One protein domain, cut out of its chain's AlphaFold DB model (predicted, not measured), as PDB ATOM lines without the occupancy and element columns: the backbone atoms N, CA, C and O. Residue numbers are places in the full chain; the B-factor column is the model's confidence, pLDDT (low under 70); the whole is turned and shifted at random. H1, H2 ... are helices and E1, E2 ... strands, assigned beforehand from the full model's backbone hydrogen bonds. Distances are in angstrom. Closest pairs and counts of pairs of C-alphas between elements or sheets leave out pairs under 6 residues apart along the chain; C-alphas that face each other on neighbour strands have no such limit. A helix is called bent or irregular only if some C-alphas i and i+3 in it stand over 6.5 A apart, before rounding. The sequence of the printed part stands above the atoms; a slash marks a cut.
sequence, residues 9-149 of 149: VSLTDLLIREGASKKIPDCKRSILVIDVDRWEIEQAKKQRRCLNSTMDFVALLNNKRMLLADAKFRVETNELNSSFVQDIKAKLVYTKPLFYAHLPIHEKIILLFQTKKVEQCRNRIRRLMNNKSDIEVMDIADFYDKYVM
ATOM      1  N   VAL A   9     -25.796  30.019 -36.632       95.38
ATOM      2  CA  VAL A   9     -27.020  30.484 -37.283       95.38
ATOM      3  C   VAL A   9     -27.824  29.296 -37.793       95.38
ATOM      4  O   VAL A   9     -27.295  28.195 -37.968       95.38
ATOM      5  N   SER A  10     -29.112  29.524 -38.041       93.06
ATOM      6  CA  SER A  10     -29.954  28.580 -38.772       93.06
ATOM      7  C   SER A  10     -29.397  28.375 -40.180       93.06
ATOM      8  O   SER A  10     -29.164  29.349 -40.903       93.06
ATOM      9  N   LEU A  11     -29.209  27.116 -40.587       93.19
ATOM     10  CA  LEU A  11     -28.780  26.801 -41.948       93.19
ATOM     11  C   LEU A  11     -29.771  27.347 -42.982       93.19
ATOM     12  O   LEU A  11     -29.350  27.924 -43.978       93.19
ATOM     13  N   THR A  12     -31.076  27.230 -42.731       91.25
ATOM     14  CA  THR A  12     -32.117  27.743 -43.633       91.25
ATOM     15  C   THR A  12     -31.952  29.241 -43.885       91.25
ATOM     16  O   THR A  12     -31.965  29.672 -45.038       91.25
ATOM     17  N   ASP A  13     -31.736  30.028 -42.830       91.38
ATOM     18  CA  ASP A  13     -31.587  31.482 -42.950       91.38
ATOM     19  C   ASP A  13     -30.316  31.848 -43.722       91.38
ATOM     20  O   ASP A  13     -30.340  32.740 -44.574       91.38
ATOM     21  N   LEU A  14     -29.221  31.121 -43.468       94.19
ATOM     22  CA  LEU A  14     -27.970  31.286 -44.203       94.19
ATOM     23  C   LEU A  14     -28.171  30.974 -45.690       94.19
ATOM     24  O   LEU A  14     -27.844  31.802 -46.533       94.19
ATOM     25  N   LEU A  15     -28.778  29.837 -46.038       93.50
ATOM     26  CA  LEU A  15     -28.999  29.458 -47.437       93.50
ATOM     27  C   LEU A  15     -29.898  30.463 -48.173       93.50
ATOM     28  O   LEU A  15     -29.622  30.795 -49.327       93.50
ATOM     29  N   ILE A  16     -30.945  30.986 -47.521       91.75
ATOM     30  CA  ILE A  16     -31.794  32.048 -48.090       91.75
ATOM     31  C   ILE A  16     -30.959  33.302 -48.377       91.75
ATOM     32  O   ILE A  16     -31.086  33.886 -49.456       91.75
ATOM     33  N   ARG A  17     -30.076  33.703 -47.452       92.12
ATOM     34  CA  ARG A  17     -29.162  34.839 -47.648       92.12
ATOM     35  C   ARG A  17     -28.235  34.618 -48.846       92.12
ATOM     36  O   ARG A  17     -28.119  35.515 -49.685       92.12
ATOM     37  N   GLU A  18     -27.696  33.410 -49.000       91.75
ATOM     38  CA  GLU A  18     -26.850  33.028 -50.143       91.75
ATOM     39  C   GLU A  18     -27.630  32.894 -51.469       91.75
ATOM     40  O   GLU A  18     -27.060  32.751 -52.552       91.75
ATOM     41  N   GLY A  19     -28.957  33.056 -51.438       91.44
ATOM     42  CA  GLY A  19     -29.810  33.129 -52.626       91.44
ATOM     43  C   GLY A  19     -30.548  31.838 -52.962       91.44
ATOM     44  O   GLY A  19     -31.007  31.682 -54.097       91.44
ATOM     45  N   ALA A  20     -30.684  30.912 -52.010       90.06
ATOM     46  CA  ALA A  20     -31.636  29.818 -52.147       90.06
ATOM     47  C   ALA A  20     -33.070  30.360 -52.277       90.06
ATOM     48  O   ALA A  20     -33.432  31.405 -51.729       90.06
ATOM     49  N   SER A  21     -33.917  29.624 -52.999       83.62
ATOM     50  CA  SER A  21     -35.355  29.909 -53.037       83.62
ATOM     51  C   SER A  21     -35.938  29.829 -51.628       83.62
ATOM     52  O   SER A  21     -35.576  28.935 -50.875       83.62
ATOM     53  N   LYS A  22     -36.926  30.673 -51.299       75.69
ATOM     54  CA  LYS A  22     -37.665  30.570 -50.024       75.69
ATOM     55  C   LYS A  22     -38.377  29.221 -49.841       75.69
ATOM     56  O   LYS A  22     -38.739  28.873 -48.726       75.69
ATOM     57  N   LYS A  23     -38.579  28.461 -50.923       78.94
ATOM     58  CA  LYS A  23     -39.097  27.087 -50.897       78.94
ATOM     59  C   LYS A  23     -37.954  26.081 -50.701       78.94
ATOM     60  O   LYS A  23     -37.733  25.235 -51.565       78.94
ATOM     61  N   ILE A  24     -37.186  26.224 -49.622       80.31
ATOM     62  CA  ILE A  24     -36.177  25.229 -49.234       80.31
ATOM     63  C   ILE A  24     -36.921  23.968 -48.764       80.31
ATOM     64  O   ILE A  24     -37.928  24.118 -48.069       80.31
ATOM     65  N   PRO A  25     -36.481  22.749 -49.139       80.69
ATOM     66  CA  PRO A  25     -37.028  21.522 -48.569       80.69
ATOM     67  C   PRO A  25     -37.047  21.596 -47.039       80.69
ATOM     68  O   PRO A  25     -36.073  22.043 -46.434       80.69
ATOM     69  N   ASP A  26     -38.150  21.197 -46.413       75.88
ATOM     70  CA  ASP A  26     -38.249  21.255 -44.957       75.88
ATOM     71  C   ASP A  26     -37.343  20.193 -44.328       75.88
ATOM     72  O   ASP A  26     -37.487  18.995 -44.588       75.88
ATOM     73  N   CYS A  27     -36.404  20.634 -43.493       74.25
ATOM     74  CA  CYS A  27     -35.672  19.730 -42.629       74.25
ATOM     75  C   CYS A  27     -36.426  19.664 -41.305       74.25
ATOM     76  O   CYS A  27     -36.467  20.640 -40.561       74.25
ATOM     77  N   LYS A  28     -36.954  18.484 -40.956       77.44
ATOM     78  CA  LYS A  28     -37.665  18.226 -39.684       77.44
ATOM     79  C   LYS A  28     -36.822  18.499 -38.421       77.44
ATOM     80  O   LYS A  28     -37.292  18.274 -37.307       77.44
ATOM     81  N   ARG A  29     -35.561  18.911 -38.576       78.75
ATOM     82  CA  ARG A  29     -34.611  19.259 -37.520       78.75
ATOM     83  C   ARG A  29     -34.125  20.691 -37.735       78.75
ATOM     84  O   ARG A  29     -33.761  21.070 -38.844       78.75
ATOM     85  N   SER A  30     -34.028  21.464 -36.658       82.81
ATOM     86  CA  SER A  30     -33.308  22.738 -36.688       82.81
ATOM     87  C   SER A  30     -31.807  22.473 -36.797       82.81
ATOM     88  O   SER A  30     -31.209  21.891 -35.892       82.81
ATOM     89  N   ILE A  31     -31.197  22.896 -37.903       89.50
ATOM     90  CA  ILE A  31     -29.763  22.721 -38.152       89.50
ATOM     91  C   ILE A  31     -29.050  24.031 -37.832       89.50
ATOM     92  O   ILE A  31     -29.332  25.063 -38.445       89.50
ATOM     93  N   LEU A  32     -28.099  23.972 -36.900       92.56
ATOM     94  CA  LEU A  32     -27.191  25.077 -36.617       92.56
ATOM     95  C   LEU A  32     -25.861  24.859 -37.334       92.56
ATOM     96  O   LEU A  32     -25.239  23.802 -37.212       92.56
ATOM     97  N   VAL A  33     -25.415  25.888 -38.045       94.56
ATOM     98  CA  VAL A  33     -24.121  25.928 -38.734       94.56
ATOM     99  C   VAL A  33     -23.343  27.160 -38.309       94.56
ATOM    100  O   VAL A  33     -23.917  28.119 -37.798       94.56
ATOM    101  N   ILE A  34     -22.030  27.128 -38.499       95.56
ATOM    102  CA  ILE A  34     -21.158  28.271 -38.237       95.56
ATOM    103  C   ILE A  34     -21.092  29.117 -39.507       95.56
ATOM    104  O   ILE A  34     -20.633  28.620 -40.532       95.56
ATOM    105  N   ASP A  35     -21.518  30.375 -39.420       96.62
ATOM    106  CA  ASP A  35     -21.374  31.386 -40.472       96.62
ATOM    107  C   ASP A  35     -19.926  31.894 -40.505       96.62
ATOM    108  O   ASP A  35     -19.506  32.705 -39.668       96.62
ATOM    109  N   VAL A  36     -19.133  31.354 -41.429       95.88
ATOM    110  CA  VAL A  36     -17.689  31.606 -41.471       95.88
ATOM    111  C   VAL A  36     -17.398  32.966 -42.091       95.88
ATOM    112  O   VAL A  36     -16.516  33.665 -41.594       95.88
ATOM    113  N   ASP A  37     -18.168  33.383 -43.095       95.00
ATOM    114  CA  ASP A  37     -18.021  34.703 -43.711       95.00
ATOM    115  C   ASP A  37     -18.260  35.815 -42.689       95.00
ATOM    116  O   ASP A  37     -17.466  36.752 -42.565       95.00
ATOM    117  N   ARG A  38     -19.321  35.697 -41.879       95.44
ATOM    118  CA  ARG A  38     -19.573  36.669 -40.808       95.44
ATOM    119  C   ARG A  38     -18.461  36.666 -39.765       95.44
ATOM    120  O   ARG A  38     -18.058  37.737 -39.304       95.44
ATOM    121  N   TRP A  39     -17.961  35.487 -39.397       95.62
ATOM    122  CA  TRP A  39     -16.825  35.379 -38.486       95.62
ATOM    123  C   TRP A  39     -15.585  36.085 -39.048       95.62
ATOM    124  O   TRP A  39     -14.962  36.882 -38.345       95.62
ATOM    125  N   GLU A  40     -15.267  35.853 -40.320       96.12
ATOM    126  CA  GLU A  40     -14.119  36.424 -41.021       96.12
ATOM    127  C   GLU A  40     -14.217  37.950 -41.112       96.12
ATOM    128  O   GLU A  40     -13.245  38.649 -40.814       96.12
ATOM    129  N   ILE A  41     -15.410  38.483 -41.397       95.69
ATOM    130  CA  ILE A  41     -15.679  39.926 -41.372       95.69
ATOM    131  C   ILE A  41     -15.364  40.525 -39.999       95.69
ATOM    132  O   ILE A  41     -14.732  41.582 -39.908       95.69
ATOM    133  N   GLU A  42     -15.789  39.876 -38.914       95.19
ATOM    134  CA  GLU A  42     -15.501  40.369 -37.569       95.19
ATOM    135  C   GLU A  42     -14.015  40.281 -37.208       95.19
ATOM    136  O   GLU A  42     -13.490  41.200 -36.574       95.19
ATOM    137  N   GLN A  43     -13.320  39.215 -37.618       94.31
ATOM    138  CA  GLN A  43     -11.883  39.090 -37.373       94.31
ATOM    139  C   GLN A  43     -11.084  40.135 -38.146       94.31
ATOM    140  O   GLN A  43     -10.220  40.792 -37.565       94.31
ATOM    141  N   ALA A  44     -11.393  40.332 -39.428       96.00
ATOM    142  CA  ALA A  44     -10.716  41.309 -40.268       96.00
ATOM    143  C   ALA A  44     -10.864  42.729 -39.709       96.00
ATOM    144  O   ALA A  44      -9.880  43.465 -39.626       96.00
ATOM    145  N   LYS A  45     -12.064  43.084 -39.223       95.75
ATOM    146  CA  LYS A  45     -12.316  44.361 -38.537       95.75
ATOM    147  C   LYS A  45     -11.479  44.513 -37.268       95.75
ATOM    148  O   LYS A  45     -10.836  45.545 -37.088       95.75
ATOM    149  N   LYS A  46     -11.452  43.492 -36.404       94.62
ATOM    150  CA  LYS A  46     -10.671  43.507 -35.151       94.62
ATOM    151  C   LYS A  46      -9.170  43.647 -35.408       94.62
ATOM    152  O   LYS A  46      -8.486  44.344 -34.668       94.62
ATOM    153  N   GLN A  47      -8.677  43.014 -36.468       95.56
ATOM    154  CA  GLN A  47      -7.258  42.982 -36.834       95.56
ATOM    155  C   GLN A  47      -6.853  44.094 -37.816       95.56
ATOM    156  O   GLN A  47      -5.680  44.193 -38.158       95.56
ATOM    157  N   ARG A  48      -7.802  44.927 -38.273       94.88
ATOM    158  CA  ARG A  48      -7.597  45.982 -39.285       94.88
ATOM    159  C   ARG A  48      -6.909  45.473 -40.559       94.88
ATOM    160  O   ARG A  48      -6.022  46.130 -41.098       94.88
ATOM    161  N   ARG A  49      -7.328  44.303 -41.040       96.25
ATOM    162  CA  ARG A  49      -6.807  43.682 -42.268       96.25
ATOM    163  C   ARG A  49      -7.879  43.575 -43.349       96.25
ATOM    164  O   ARG A  49      -9.069  43.711 -43.072       96.25
ATOM    165  N   CYS A  50      -7.448  43.285 -44.572       94.81
ATOM    166  CA  CYS A  50      -8.346  42.918 -45.664       94.81
ATOM    167  C   CYS A  50      -9.061  41.589 -45.373       94.81
ATOM    168  O   CYS A  50      -8.541  40.743 -44.636       94.81
ATOM    169  N   LEU A  51     -10.248  41.421 -45.962       94.94
ATOM    170  CA  LEU A  51     -11.028  40.187 -45.881       94.94
ATOM    171  C   LEU A  51     -10.327  39.072 -46.652       94.94
ATOM    172  O   LEU A  51      -9.947  39.261 -47.808       94.94
ATOM    173  N   ASN A  52     -10.205  37.910 -46.021       94.75
ATOM    174  CA  ASN A  52      -9.866  36.684 -46.723       94.75
ATOM    175  C   ASN A  52     -11.147  36.042 -47.254       94.75
ATOM    176  O   ASN A  52     -12.214  36.167 -46.658       94.75
ATOM    177  N   SER A  53     -11.041  35.343 -48.380       93.69
ATOM    178  CA  SER A  53     -12.164  34.570 -48.903       93.69
ATOM    179  C   SER A  53     -12.300  33.264 -48.121       93.69
ATOM    180  O   SER A  53     -11.331  32.512 -47.988       93.69
ATOM    181  N   THR A  54     -13.496  32.991 -47.615       95.81
ATOM    182  CA  THR A  54     -13.812  31.810 -46.807       95.81
ATOM    183  C   THR A  54     -14.836  30.916 -47.486       95.81
ATOM    184  O   THR A  54     -15.502  31.310 -48.440       95.81
ATOM    185  N   MET A  55     -14.927  29.671 -47.019       95.88
ATOM    186  CA  MET A  55     -16.129  28.862 -47.240       95.88
ATOM    187  C   MET A  55     -17.305  29.537 -46.533       95.88
ATOM    188  O   MET A  55     -17.082  30.137 -45.490       95.88
ATOM    189  N   ASP A  56     -18.525  29.400 -47.036       95.56
ATOM    190  CA  ASP A  56     -19.657  30.156 -46.490       95.56
ATOM    191  C   ASP A  56     -20.050  29.654 -45.090       95.56
ATOM    192  O   ASP A  56     -20.316  30.441 -44.175       95.56
ATOM    193  N   PHE A  57     -20.051  28.327 -44.888       96.25
ATOM    194  CA  PHE A  57     -20.394  27.747 -43.591       96.25
ATOM    195  C   PHE A  57     -19.678  26.437 -43.247       96.25
ATOM    196  O   PHE A  57     -19.185  25.697 -44.106       96.25
ATOM    197  N   VAL A  58     -19.672  26.129 -41.944       94.94
ATOM    198  CA  VAL A  58     -19.278  24.819 -41.406       94.94
ATOM    199  C   VAL A  58     -20.458  24.155 -40.713       94.94
ATOM    200  O   VAL A  58     -21.050  24.725 -39.794       94.94
ATOM    201  N   ALA A  59     -20.758  22.919 -41.108       92.62
ATOM    202  CA  ALA A  59     -21.730  22.065 -40.436       92.62
ATOM    203  C   ALA A  59     -21.029  21.003 -39.578       92.62
ATOM    204  O   ALA A  59     -19.978  20.474 -39.950       92.62
ATOM    205  N   LEU A  60     -21.614  20.675 -38.427       89.56
ATOM    206  CA  LEU A  60     -21.167  19.552 -37.608       89.56
ATOM    207  C   LEU A  60     -21.948  18.297 -38.001       89.56
ATOM    208  O   LEU A  60     -23.172  18.281 -37.925       89.56
ATOM    209  N   LEU A  61     -21.232  17.247 -38.387       86.31
ATOM    210  CA  LEU A  61     -21.812  15.950 -38.713       86.31
ATOM    211  C   LEU A  61     -22.024  15.097 -37.458       86.31
ATOM    212  O   LEU A  61     -21.287  15.211 -36.475       86.31
ATOM    213  N   ASN A  62     -22.962  14.150 -37.539       81.06
ATOM    214  CA  ASN A  62     -23.266  13.199 -36.460       81.06
ATOM    215  C   ASN A  62     -22.041  12.375 -36.017       81.06
ATOM    216  O   ASN A  62     -21.903  12.025 -34.846       81.06
ATOM    217  N   ASN A  63     -21.100  12.117 -36.929       83.12
ATOM    218  CA  ASN A  63     -19.841  11.417 -36.647       83.12
ATOM    219  C   ASN A  63     -18.745  12.320 -36.039       83.12
ATOM    220  O   ASN A  63     -17.573  11.943 -36.034       83.12
ATOM    221  N   LYS A  64     -19.111  13.511 -35.542       84.75
ATOM    222  CA  LYS A  64     -18.208  14.513 -34.950       84.75
ATOM    223  C   LYS A  64     -17.136  15.036 -35.917       84.75
ATOM    224  O   LYS A  64     -16.081  15.487 -35.475       84.75
ATOM    225  N   ARG A  65     -17.392  14.994 -37.228       90.06
ATOM    226  CA  ARG A  65     -16.562  15.669 -38.237       90.06
ATOM    227  C   ARG A  65     -17.170  17.008 -38.628       90.06
ATOM    228  O   ARG A  65     -18.386  17.172 -38.616       90.06
ATOM    229  N   MET A  66     -16.321  17.954 -39.002       92.44
ATOM    230  CA  MET A  66     -16.747  19.240 -39.549       92.44
ATOM    231  C   MET A  66     -16.799  19.176 -41.074       92.44
ATOM    232  O   MET A  66     -15.833  18.762 -41.711       92.44
ATOM    233  N   LEU A  67     -17.921  19.585 -41.655       93.75
ATOM    234  CA  LEU A  67     -18.146  19.639 -43.093       93.75
ATOM    235  C   LEU A  67     -18.073  21.090 -43.564       93.75
ATOM    236  O   LEU A  67     -18.800  21.939 -43.052       93.75
ATOM    237  N   LEU A  68     -17.194  21.363 -44.526       95.12
ATOM    238  CA  LEU A  68     -17.036  22.686 -45.127       95.12
ATOM    239  C   LEU A  68     -17.903  22.779 -46.379       95.12
ATOM    240  O   LEU A  68     -17.794  21.925 -47.265       95.12
ATOM    241  N   ALA A  69     -18.734  23.812 -46.454       96.19
ATOM    242  CA  ALA A  69     -19.684  23.983 -47.541       96.19
ATOM    243  C   ALA A  69     -19.704  25.424 -48.060       96.19
ATOM    244  O   ALA A  69     -19.485  26.376 -47.312       96.19
ATOM    245  N   ASP A  70     -19.941  25.559 -49.360       95.88
ATOM    246  CA  ASP A  70     -20.076  26.836 -50.056       95.88
ATOM    247  C   ASP A  70     -21.343  26.791 -50.931       95.88
ATOM    248  O   ASP A  70     -21.587  25.830 -51.674       95.88
ATOM    249  N   ALA A  71     -22.199  27.794 -50.775       95.81
ATOM    250  CA  ALA A  71     -23.517  27.901 -51.365       95.81
ATOM    251  C   ALA A  71     -23.475  28.780 -52.621       95.81
ATOM    252  O   ALA A  71     -23.371  30.002 -52.592       95.81
ATOM    253  N   LYS A  72     -23.630  28.146 -53.783       95.75
ATOM    254  CA  LYS A  72     -23.479  28.765 -55.105       95.75
ATOM    255  C   LYS A  72     -24.805  28.901 -55.845       95.75
ATOM    256  O   LYS A  72     -24.895  28.662 -57.048       95.75
ATOM    257  N   PHE A  73     -25.860  29.322 -55.148       93.12
ATOM    258  CA  PHE A  73     -27.202  29.420 -55.736       93.12
ATOM    259  C   PHE A  73     -27.345  30.504 -56.809       93.12
ATOM    260  O   PHE A  73     -28.261  30.417 -57.627       93.12
ATOM    261  N   ARG A  74     -26.464  31.509 -56.807       91.88
ATOM    262  CA  ARG A  74     -26.462  32.622 -57.771       91.88
ATOM    263  C   ARG A  74     -25.461  32.445 -58.915       91.88
ATOM    264  O   ARG A  74     -25.475  33.253 -59.831       91.88
ATOM    265  N   VAL A  75     -24.608  31.424 -58.852       91.12
ATOM    266  CA  VAL A  75     -23.567  31.194 -59.859       91.12
ATOM    267  C   VAL A  75     -24.182  30.555 -61.095       91.12
ATOM    268  O   VAL A  75     -24.859  29.525 -61.008       91.12
ATOM    269  N   GLU A  76     -23.929  31.149 -62.255       90.44
ATOM    270  CA  GLU A  76     -24.337  30.570 -63.528       90.44
ATOM    271  C   GLU A  76     -23.359  29.484 -64.002       90.44
ATOM    272  O   GLU A  76     -22.156  29.512 -63.742       90.44
ATOM    273  N   THR A  77     -23.862  28.477 -64.722       88.50
ATOM    274  CA  THR A  77     -23.049  27.309 -65.109       88.50
ATOM    275  C   THR A  77     -21.850  27.681 -65.994       88.50
ATOM    276  O   THR A  77     -20.825  26.997 -65.979       88.50
ATOM    277  N   ASN A  78     -21.958  28.749 -66.785       89.44
ATOM    278  CA  ASN A  78     -20.875  29.266 -67.628       89.44
ATOM    279  C   ASN A  78     -19.723  29.883 -66.814       89.44
ATOM    280  O   ASN A  78     -18.586  29.853 -67.285       89.44
ATOM    281  N   GLU A  79     -19.986  30.363 -65.598       92.31
ATOM    282  CA  GLU A  79     -18.970  30.888 -64.676       92.31
ATOM    283  C   GLU A  79     -18.108  29.773 -64.063       92.31
ATOM    284  O   GLU A  79     -16.996  30.023 -63.604       92.31
ATOM    285  N   LEU A  80     -18.572  28.518 -64.107       94.12
ATOM    286  CA  LEU A  80     -17.796  27.371 -63.639       94.12
ATOM    287  C   LEU A  80     -16.630  27.113 -64.598       94.12
ATOM    288  O   LEU A  80     -16.785  26.506 -65.662       94.12
ATOM    289  N   ASN A  81     -15.450  27.584 -64.231       94.50
ATOM    290  CA  ASN A  81     -14.214  27.430 -64.988       94.50
ATOM    291  C   ASN A  81     -13.054  27.076 -64.041       94.50
ATOM    292  O   ASN A  81     -13.251  26.828 -62.850       94.50
ATOM    293  N   SER A  82     -11.834  27.018 -64.568       92.69
ATOM    294  CA  SER A  82     -10.657  26.683 -63.764       92.69
ATOM    295  C   SER A  82     -10.394  27.692 -62.640       92.69
ATOM    296  O   SER A  82      -9.998  27.267 -61.559       92.69
ATOM    297  N   SER A  83     -10.661  28.986 -62.863       94.88
ATOM    298  CA  SER A  83     -10.525  30.029 -61.835       94.88
ATOM    299  C   SER A  83     -11.496  29.783 -60.690       94.88
ATOM    300  O   SER A  83     -11.074  29.721 -59.544       94.88
ATOM    301  N   PHE A  84     -12.766  29.502 -60.995       94.75
ATOM    302  CA  PHE A  84     -13.764  29.167 -59.978       94.75
ATOM    303  C   PHE A  84     -13.292  28.018 -59.071       94.75
ATOM    304  O   PHE A  84     -13.388  28.079 -57.849       94.75
ATOM    305  N   VAL A  85     -12.734  26.957 -59.661       93.25
ATOM    306  CA  VAL A  85     -12.210  25.813 -58.899       93.25
ATOM    307  C   VAL A  85     -10.986  26.199 -58.062       93.25
ATOM    308  O   VAL A  85     -10.833  25.705 -56.942       93.25
ATOM    309  N   GLN A  86     -10.105  27.052 -58.587       93.25
ATOM    310  CA  GLN A  86      -8.958  27.580 -57.845       93.25
ATOM    311  C   GLN A  86      -9.413  28.423 -56.649       93.25
ATOM    312  O   GLN A  86      -8.883  28.231 -55.556       93.25
ATOM    313  N   ASP A  87     -10.445  29.247 -56.818       94.62
ATOM    314  CA  ASP A  87     -11.011  30.078 -55.755       94.62
ATOM    315  C   ASP A  87     -11.601  29.220 -54.629       94.62
ATOM    316  O   ASP A  87     -11.295  29.440 -53.457       94.62
ATOM    317  N   ILE A  88     -12.365  28.171 -54.964       94.56
ATOM    318  CA  ILE A  88     -12.875  27.208 -53.969       94.56
ATOM    319  C   ILE A  88     -11.727  26.531 -53.207       94.56
ATOM    320  O   ILE A  88     -11.787  26.373 -51.986       94.56
ATOM    321  N   LYS A  89     -10.649  26.146 -53.899       92.50
ATOM    322  CA  LYS A  89      -9.475  25.550 -53.246       92.50
ATOM    323  C   LYS A  89      -8.763  26.551 -52.336       92.50
ATOM    324  O   LYS A  89      -8.359  26.169 -51.241       92.50
ATOM    325  N   ALA A  90      -8.639  27.811 -52.745       94.12
ATOM    326  CA  ALA A  90      -8.045  28.863 -51.927       94.12
ATOM    327  C   ALA A  90      -8.873  29.124 -50.655       94.12
ATOM    328  O   ALA A  90      -8.318  29.120 -49.553       94.12
ATOM    329  N   LYS A  91     -10.205  29.226 -50.790       95.50
ATOM    330  CA  LYS A  91     -11.147  29.307 -49.660       95.50
ATOM    331  C   LYS A  91     -10.963  28.144 -48.687       95.50
ATOM    332  O   LYS A  91     -10.901  28.358 -47.473       95.50
ATOM    333  N   LEU A  92     -10.837  26.916 -49.200       92.62
ATOM    334  CA  LEU A  92     -10.578  25.736 -48.373       92.62
ATOM    335  C   LEU A  92      -9.250  25.856 -47.621       92.62
ATOM    336  O   LEU A  92      -9.224  25.624 -46.415       92.62
ATOM    337  N   VAL A  93      -8.158  26.182 -48.318       92.69
ATOM    338  CA  VAL A  93      -6.816  26.286 -47.721       92.69
ATOM    339  C   VAL A  93      -6.819  27.267 -46.553       92.69
ATOM    340  O   VAL A  93      -6.228  26.968 -45.518       92.69
ATOM    341  N   TYR A  94      -7.529  28.387 -46.688       94.50
ATOM    342  CA  TYR A  94      -7.673  29.361 -45.612       94.50
ATOM    343  C   TYR A  94      -8.603  28.879 -44.487       94.50
ATOM    344  O   TYR A  94      -8.258  28.981 -43.312       94.50
ATOM    345  N   THR A  95      -9.768  28.322 -44.826       94.38
ATOM    346  CA  THR A  95     -10.808  27.985 -43.837       94.38
ATOM    347  C   THR A  95     -10.448  26.753 -43.008       94.38
ATOM    348  O   THR A  95     -10.682  26.714 -41.801       94.38
ATOM    349  N   LYS A  96      -9.858  25.728 -43.632       91.75
ATOM    350  CA  LYS A  96      -9.531  24.443 -42.998       91.75
ATOM    351  C   LYS A  96      -8.738  24.580 -41.680       91.75
ATOM    352  O   LYS A  96      -9.180  24.009 -40.680       91.75
ATOM    353  N   PRO A  97      -7.605  25.308 -41.608       91.06
ATOM    354  CA  PRO A  97      -6.826  25.421 -40.371       91.06
ATOM    355  C   PRO A  97      -7.572  26.117 -39.224       91.06
ATOM    356  O   PRO A  97      -7.250  25.853 -38.068       91.06
ATOM    357  N   LEU A  98      -8.599  26.931 -39.506       90.94
ATOM    358  CA  LEU A  98      -9.405  27.602 -38.474       90.94
ATOM    359  C   LEU A  98     -10.187  26.613 -37.596       90.94
ATOM    360  O   LEU A  98     -10.515  26.913 -36.452       90.94
ATOM    361  N   PHE A  99     -10.481  25.429 -38.140       88.50
ATOM    362  CA  PHE A  99     -11.325  24.414 -37.511       88.50
ATOM    363  C   PHE A  99     -10.573  23.129 -37.149       88.50
ATOM    364  O   PHE A  99     -11.015  22.382 -36.274       88.50
ATOM    365  N   TYR A 100      -9.422  22.880 -37.778       77.31
ATOM    366  CA  TYR A 100      -8.671  21.629 -37.638       77.31
ATOM    367  C   TYR A 100      -8.238  21.328 -36.193       77.31
ATOM    368  O   TYR A 100      -8.205  20.172 -35.784       77.31
ATOM    369  N   ALA A 101      -7.967  22.363 -35.391       78.75
ATOM    370  CA  ALA A 101      -7.608  22.216 -33.978       78.75
ATOM    371  C   ALA A 101      -8.781  21.768 -33.078       78.75
ATOM    372  O   ALA A 101      -8.585  21.515 -31.891       78.75
ATOM    373  N   HIS A 102     -10.007  21.717 -33.606       76.19
ATOM    374  CA  HIS A 102     -11.207  21.410 -32.831       76.19
ATOM    375  C   HIS A 102     -11.757  20.020 -33.127       76.19
ATOM    376  O   HIS A 102     -12.009  19.263 -32.194       76.19
ATOM    377  N   LEU A 103     -11.968  19.700 -34.405       84.56
ATOM    378  CA  LEU A 103     -12.506  18.418 -34.856       84.56
ATOM    379  C   LEU A 103     -11.939  18.057 -36.235       84.56
ATOM    380  O   LEU A 103     -11.602  18.951 -37.017       84.56
ATOM    381  N   PRO A 104     -11.868  16.755 -36.568       89.12
ATOM    382  CA  PRO A 104     -11.474  16.318 -37.900       89.12
ATOM    383  C   PRO A 104     -12.419  16.886 -38.962       89.12
ATOM    384  O   PRO A 104     -13.642  16.858 -38.818       89.12
ATOM    385  N   ILE A 105     -11.839  17.374 -40.055       89.75
ATOM    386  CA  ILE A 105     -12.587  17.925 -41.185       89.75
ATOM    387  C   ILE A 105     -12.884  16.799 -42.176       89.75
ATOM    388  O   ILE A 105     -12.019  15.970 -42.463       89.75
ATOM    389  N   HIS A 106     -14.120  16.760 -42.666       90.19
ATOM    390  CA  HIS A 106     -14.554  15.836 -43.700       90.19
ATOM    391  C   HIS A 106     -13.699  16.006 -44.965       90.19
ATOM    392  O   HIS A 106     -13.308  17.114 -45.321       90.19
ATOM    393  N   GLU A 107     -13.386  14.902 -45.642       86.62
ATOM    394  CA  GLU A 107     -12.449  14.909 -46.772       86.62
ATOM    395  C   GLU A 107     -12.969  15.689 -47.988       86.62
ATOM    396  O   GLU A 107     -12.177  16.240 -48.749       86.62
ATOM    397  N   LYS A 108     -14.297  15.741 -48.160       90.62
ATOM    398  CA  LYS A 108     -14.952  16.440 -49.267       90.62
ATOM    399  C   LYS A 108     -15.383  17.847 -48.873       90.62
ATOM    400  O   LYS A 108     -15.970  18.041 -47.810       90.62
ATOM    401  N   ILE A 109     -15.153  18.782 -49.789       91.69
ATOM    402  CA  ILE A 109     -15.768  20.109 -49.830       91.69
ATOM    403  C   ILE A 109     -17.149  19.974 -50.465       91.69
ATOM    404  O   ILE A 109     -17.261  19.342 -51.513       91.69
ATOM    405  N   ILE A 110     -18.177  20.597 -49.897       95.69
ATOM    406  CA  ILE A 110     -19.512  20.598 -50.501       95.69
ATOM    407  C   ILE A 110     -19.761  21.904 -51.246       95.69
ATOM    408  O   ILE A 110     -19.598  22.982 -50.682       95.69
ATOM    409  N   LEU A 111     -20.200  21.805 -52.498       96.44
ATOM    410  CA  LEU A 111     -20.781  22.921 -53.234       96.44
ATOM    411  C   LEU A 111     -22.280  22.698 -53.395       96.44
ATOM    412  O   LEU A 111     -22.700  21.714 -54.011       96.44
ATOM    413  N   LEU A 112     -23.070  23.633 -52.872       96.44
ATOM    414  CA  LEU A 112     -24.523  23.611 -52.991       96.44
ATOM    415  C   LEU A 112     -24.974  24.446 -54.185       96.44
ATOM    416  O   LEU A 112     -24.628  25.619 -54.299       96.44
ATOM    417  N   PHE A 113     -25.782  23.853 -55.058       95.38
ATOM    418  CA  PHE A 113     -26.384  24.539 -56.201       95.38
ATOM    419  C   PHE A 113     -27.905  24.397 -56.197       95.38
ATOM    420  O   PHE A 113     -28.490  23.606 -55.461       95.38
ATOM    421  N   GLN A 114     -28.568  25.178 -57.053       91.88
ATOM    422  CA  GLN A 114     -30.000  25.014 -57.296       91.88
ATOM    423  C   GLN A 114     -30.278  23.644 -57.934       91.88
ATOM    424  O   GLN A 114     -29.635  23.300 -58.928       91.88
ATOM    425  N   THR A 115     -31.297  22.926 -57.450       90.81
ATOM    426  CA  THR A 115     -31.712  21.597 -57.950       90.81
ATOM    427  C   THR A 115     -31.802  21.537 -59.474       90.81
ATOM    428  O   THR A 115     -31.217  20.666 -60.105       90.81
ATOM    429  N   LYS A 116     -32.424  22.536 -60.115       90.62
ATOM    430  CA  LYS A 116     -32.572  22.584 -61.583       90.62
ATOM    431  C   LYS A 116     -31.254  22.623 -62.379       90.62
ATOM    432  O   LYS A 116     -31.281  22.393 -63.582       90.62
ATOM    433  N   LYS A 117     -30.122  22.960 -61.750       91.62
ATOM    434  CA  LYS A 117     -28.799  23.071 -62.397       91.62
ATOM    435  C   LYS A 117     -27.766  22.088 -61.829       91.62
ATOM    436  O   LYS A 117     -26.683  21.977 -62.402       91.62
ATOM    437  N   VAL A 118     -28.075  21.369 -60.744       93.69
ATOM    438  CA  VAL A 118     -27.086  20.587 -59.981       93.69
ATOM    439  C   VAL A 118     -26.344  19.564 -60.843       93.69
ATOM    440  O   VAL A 118     -25.117  19.531 -60.812       93.69
ATOM    441  N   GLU A 119     -27.047  18.814 -61.696       94.25
ATOM    442  CA  GLU A 119     -26.423  17.822 -62.583       94.25
ATOM    443  C   GLU A 119     -25.478  18.457 -63.602       94.25
ATOM    444  O   GLU A 119     -24.400  17.934 -63.901       94.25
ATOM    445  N   GLN A 120     -25.865  19.612 -64.144       94.31
ATOM    446  CA  GLN A 120     -25.051  20.331 -65.113       94.31
ATOM    447  C   GLN A 120     -23.770  20.854 -64.448       94.31
ATOM    448  O   GLN A 120     -22.673  20.653 -64.976       94.31
ATOM    449  N   CYS A 121     -23.903  21.463 -63.265       94.88
ATOM    450  CA  CYS A 121     -22.780  21.943 -62.462       94.88
ATOM    451  C   CYS A 121     -21.856  20.792 -62.054       94.88
ATOM    452  O   CYS A 121     -20.642  20.880 -62.244       94.88
ATOM    453  N   ARG A 122     -22.420  19.674 -61.578       94.69
ATOM    454  CA  ARG A 122     -21.682  18.465 -61.189       94.69
ATOM    455  C   ARG A 122     -20.846  17.931 -62.343       94.69
ATOM    456  O   ARG A 122     -19.644  17.729 -62.185       94.69
ATOM    457  N   ASN A 123     -21.445  17.766 -63.521       93.69
ATOM    458  CA  ASN A 123     -20.735  17.293 -64.708       93.69
ATOM    459  C   ASN A 123     -19.612  18.244 -65.133       93.69
ATOM    460  O   ASN A 123     -18.533  17.795 -65.526       93.69
ATOM    461  N   ARG A 124     -19.842  19.557 -65.039       93.81
ATOM    462  CA  ARG A 124     -18.848  20.571 -65.397       93.81
ATOM    463  C   ARG A 124     -17.668  20.589 -64.427       93.81
ATOM    464  O   ARG A 124     -16.530  20.497 -64.880       93.81
ATOM    465  N   ILE A 125     -17.925  20.605 -63.119       93.81
ATOM    466  CA  ILE A 125     -16.885  20.517 -62.082       93.81
ATOM    467  C   ILE A 125     -16.100  19.210 -62.206       93.81
ATOM    468  O   ILE A 125     -14.871  19.229 -62.184       93.81
ATOM    469  N   ARG A 126     -16.783  18.081 -62.434       92.50
ATOM    470  CA  ARG A 126     -16.131  16.778 -62.621       92.50
ATOM    471  C   ARG A 126     -15.138  16.790 -63.788       92.50
ATOM    472  O   ARG A 126     -14.041  16.251 -63.654       92.50
ATOM    473  N   ARG A 127     -15.503  17.419 -64.913       91.69
ATOM    474  CA  ARG A 127     -14.611  17.584 -66.077       91.69
ATOM    475  C   ARG A 127     -13.420  18.482 -65.754       91.69
ATOM    476  O   ARG A 127     -12.295  18.091 -66.035       91.69
ATOM    477  N   LEU A 128     -13.654  19.634 -65.120       92.38
ATOM    478  CA  LEU A 128     -12.588  20.563 -64.713       92.38
ATOM    479  C   LEU A 128     -11.583  19.921 -63.744       92.38
ATOM    480  O   LEU A 128     -10.410  20.279 -63.731       92.38
ATOM    481  N   MET A 129     -12.041  18.956 -62.948       89.12
ATOM    482  CA  MET A 129     -11.242  18.244 -61.953       89.12
ATOM    483  C   MET A 129     -10.676  16.904 -62.451       89.12
ATOM    484  O   MET A 129     -10.164  16.120 -61.653       89.12
ATOM    485  N   ASN A 130     -10.754  16.602 -63.753       86.06
ATOM    486  CA  ASN A 130     -10.269  15.340 -64.333       86.06
ATOM    487  C   ASN A 130     -10.810  14.085 -63.610       86.06
ATOM    488  O   ASN A 130     -10.077  13.124 -63.380       86.06
ATOM    489  N   ASN A 131     -12.087  14.104 -63.209       79.25
ATOM    490  CA  ASN A 131     -12.768  13.054 -62.432       79.25
ATOM    491  C   ASN A 131     -12.175  12.747 -61.039       79.25
ATOM    492  O   ASN A 131     -12.673  11.854 -60.356       79.25
ATOM    493  N   LYS A 132     -11.167  13.492 -60.572       72.56
ATOM    494  CA  LYS A 132     -10.634  13.398 -59.208       72.56
ATOM    495  C   LYS A 132     -11.251  14.511 -58.385       72.56
ATOM    496  O   LYS A 132     -10.840  15.657 -58.518       72.56
ATOM    497  N   SER A 133     -12.260  14.209 -57.577       68.50
ATOM    498  CA  SER A 133     -12.983  15.275 -56.889       68.50
ATOM    499  C   SER A 133     -12.943  15.134 -55.380       68.50
ATOM    500  O   SER A 133     -13.655  14.321 -54.791       68.50
ATOM    501  N   ASP A 134     -12.151  15.999 -54.755       86.38
ATOM    502  CA  ASP A 134     -12.289  16.367 -53.342       86.38
ATOM    503  C   ASP A 134     -13.453  17.354 -53.140       86.38
ATOM    504  O   ASP A 134     -13.716  17.795 -52.027       86.38
ATOM    505  N   ILE A 135     -14.165  17.692 -54.221       91.69
ATOM    506  CA  ILE A 135     -15.362  18.526 -54.230       91.69
ATOM    507  C   ILE A 135     -16.574  17.652 -54.546       91.69
ATOM    508  O   ILE A 135     -16.602  16.936 -55.547       91.69
ATOM    509  N   GLU A 136     -17.610  17.742 -53.737       94.06
ATOM    510  CA  GLU A 136     -18.893  17.124 -54.005       94.06
ATOM    511  C   GLU A 136     -19.918  18.202 -54.355       94.06
ATOM    512  O   GLU A 136     -20.011  19.227 -53.683       94.06
ATOM    513  N   VAL A 137     -20.665  17.981 -55.436       95.19
ATOM    514  CA  VAL A 137     -21.675  18.921 -55.933       95.19
ATOM    515  C   VAL A 137     -23.049  18.314 -55.716       95.19
ATOM    516  O   VAL A 137     -23.336  17.234 -56.245       95.19
ATOM    517  N   MET A 138     -23.895  19.014 -54.972       95.50
ATOM    518  CA  MET A 138     -25.236  18.554 -54.623       95.50
ATOM    519  C   MET A 138     -26.209  19.719 -54.484       95.50
ATOM    520  O   MET A 138     -25.812  20.887 -54.511       95.50
ATOM    521  N   ASP A 139     -27.492  19.398 -54.401       94.56
ATOM    522  CA  ASP A 139     -28.507  20.366 -54.024       94.56
ATOM    523  C   ASP A 139     -28.828  20.255 -52.525       94.56
ATOM    524  O   ASP A 139     -28.170  19.530 -51.779       94.56
ATOM    525  N   ILE A 140     -29.801  21.039 -52.062       92.69
ATOM    526  CA  ILE A 140     -30.144  21.093 -50.638       92.69
ATOM    527  C   ILE A 140     -30.827  19.797 -50.170       92.69
ATOM    528  O   ILE A 140     -30.627  19.399 -49.025       92.69
ATOM    529  N   ALA A 141     -31.613  19.140 -51.030       91.25
ATOM    530  CA  ALA A 141     -32.293  17.898 -50.672       91.25
ATOM    531  C   ALA A 141     -31.269  16.772 -50.488       91.25
ATOM    532  O   ALA A 141     -31.199  16.181 -49.413       91.25
ATOM    533  N   ASP A 142     -30.388  16.589 -51.475       93.00
ATOM    534  CA  ASP A 142     -29.268  15.645 -51.416       93.00
ATOM    535  C   ASP A 142     -28.382  15.897 -50.182       93.00
ATOM    536  O   ASP A 142     -27.928  14.965 -49.514       93.00
ATOM    537  N   PHE A 143     -28.127  17.170 -49.859       92.88
ATOM    538  CA  PHE A 143     -27.338  17.548 -48.689       92.88
ATOM    539  C   PHE A 143     -27.998  17.111 -47.377       92.88
ATOM    540  O   PHE A 143     -27.315  16.580 -46.496       92.88
ATOM    541  N   TYR A 144     -29.309  17.316 -47.236       90.38
ATOM    542  CA  TYR A 144     -30.043  16.887 -46.047       90.38
ATOM    543  C   TYR A 144     -30.084  15.371 -45.914       90.38
ATOM    544  O   TYR A 144     -29.771  14.865 -44.835       90.38
ATOM    545  N   ASP A 145     -30.387  14.666 -47.000       89.56
ATOM    546  CA  ASP A 145     -30.431  13.205 -47.030       89.56
ATOM    547  C   ASP A 145     -29.081  12.595 -46.635       89.56
ATOM    548  O   ASP A 145     -29.027  11.615 -45.896       89.56
ATOM    549  N   LYS A 146     -27.975  13.183 -47.105       90.50
ATOM    550  CA  LYS A 146     -26.640  12.610 -46.916       90.50
ATOM    551  C   LYS A 146     -25.977  12.980 -45.589       90.50
ATOM    552  O   LYS A 146     -25.234  12.169 -45.035       90.50
ATOM    553  N   TYR A 147     -26.160  14.213 -45.117       88.00
ATOM    554  CA  TYR A 147     -25.357  14.757 -44.013       88.00
ATOM    555  C   TYR A 147     -26.150  15.126 -42.763       88.00
ATOM    556  O   TYR A 147     -25.535  15.357 -41.719       88.00
ATOM    557  N   VAL A 148     -27.480  15.189 -42.842       81.56
ATOM    558  CA  VAL A 148     -28.316  15.691 -41.743       81.56
ATOM    559  C   VAL A 148     -29.282  14.640 -41.205       81.56
ATOM    560  O   VAL A 148     -29.476  14.568 -39.983       81.56
ATOM    561  N   MET A 149     -29.923  13.870 -42.088       72.81
ATOM    562  CA  MET A 149     -30.893  12.841 -41.704       72.81
ATOM    563  C   MET A 149     -30.199  11.578 -41.207       72.81
ATOM    564  O   MET A 149     -30.552  11.197 -40.060       72.81
TER     565      MET A 149
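What this domain is: This is residues 9 to 149 of the 149 residues of an uncharacterized protein of Bacteroides sp. CBA7301 (UniProt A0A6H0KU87). A strongly twisted sheet of five strands forms the middle of three layers, helices on both faces of a sheet: H3 and H4 cover one face, H1 and H5 the other. H2 only grazes the sheet near its start and reaches outward, its centre the farthest from the mean of the C-alphas. The printed part has 141 residues, in the order H1 E1 H2 E2 E3 H3 E4 H4 E5 H5, and its class is mixed, helices and strands. The mixed sheet runs E1 E2 E3 E4 E5, antiparallel from E1 to E3 and parallel from E3 to E5. The whole is compact, with a radius of gyration of the C-alphas of 14.8 A, and spans 40 by 37 by 28 A.

How they stand to each other: Inner strand E3, residues 66 to 71, is antiparallel to E2, residues 57 to 60, with N 67 and O 59 at 2.8 A; the two form a hairpin. E2 is antiparallel to edge strand E1, residues 32 to 35, with N 34 and O 58 at 2.9 A. E3 is parallel to E4, residues 109 to 112, with N 70 and O 110 at 2.9 A. E4 is parallel to edge strand E5, residues 135 to 138, with N 136 and O 109 at 2.8 A. H3, residues 82 to 100, lies over E3 and E4 at a height over the sheet of 9.7 A, slantwise to the strands. H4, residues 115 to 128, lies over E5; their closest C-alphas, Arg 122 and Val 137, are 5.3 A apart. E3, H3, E4 and E4, H4, E5 are strand-helix-strand units, two parallel neighbour strands with a helix between, each crossover right-handed. H3 and H4 only just touch, with 3 pairs of C-alphas within 8 A, and only at their ends; the closest are Ser 82 and Leu 128, 6.5 A. H5, residues 140 to 147, lies over E4 on the opposite face from H3. H1, residues 11 to 17, is on the sheet; C-alphas Leu 11 and Val 33, its closest to E1, are 5.7 A apart. H2, residues 36 to 47, only grazes the sheet with residues 36 to 39. Every O i to N i+4 pair is within hydrogen-bond range in H1, H2 and H5; in H3 it is 12 of 15 and in H4 8 of 10.

Where its parts are: H1 begins at C-alpha 11, (-28.780, 26.801, -41.948). H3 is 26.7 A long, with a kink of 26 degrees near residue 94; it is only just irregular, C-alphas 94 and 97 being 6.6 A apart. H4, 20.3 A, is irregular, with C-alphas 116 and 119 at 7.8 A. H2 and E3 each measure 16.1 A. H5 ends at C-alpha 147, (-25.357, 14.757, -44.013).

The domain as a whole: The C-alphas farthest apart, Arg 48 and Glu 119, are 41.1 A apart. The printed part has no cut. The link from H1 to E1, residues 18 to 31, is long. Residue 133 is under 70 in pLDDT; the mean of the printed part is 90.8.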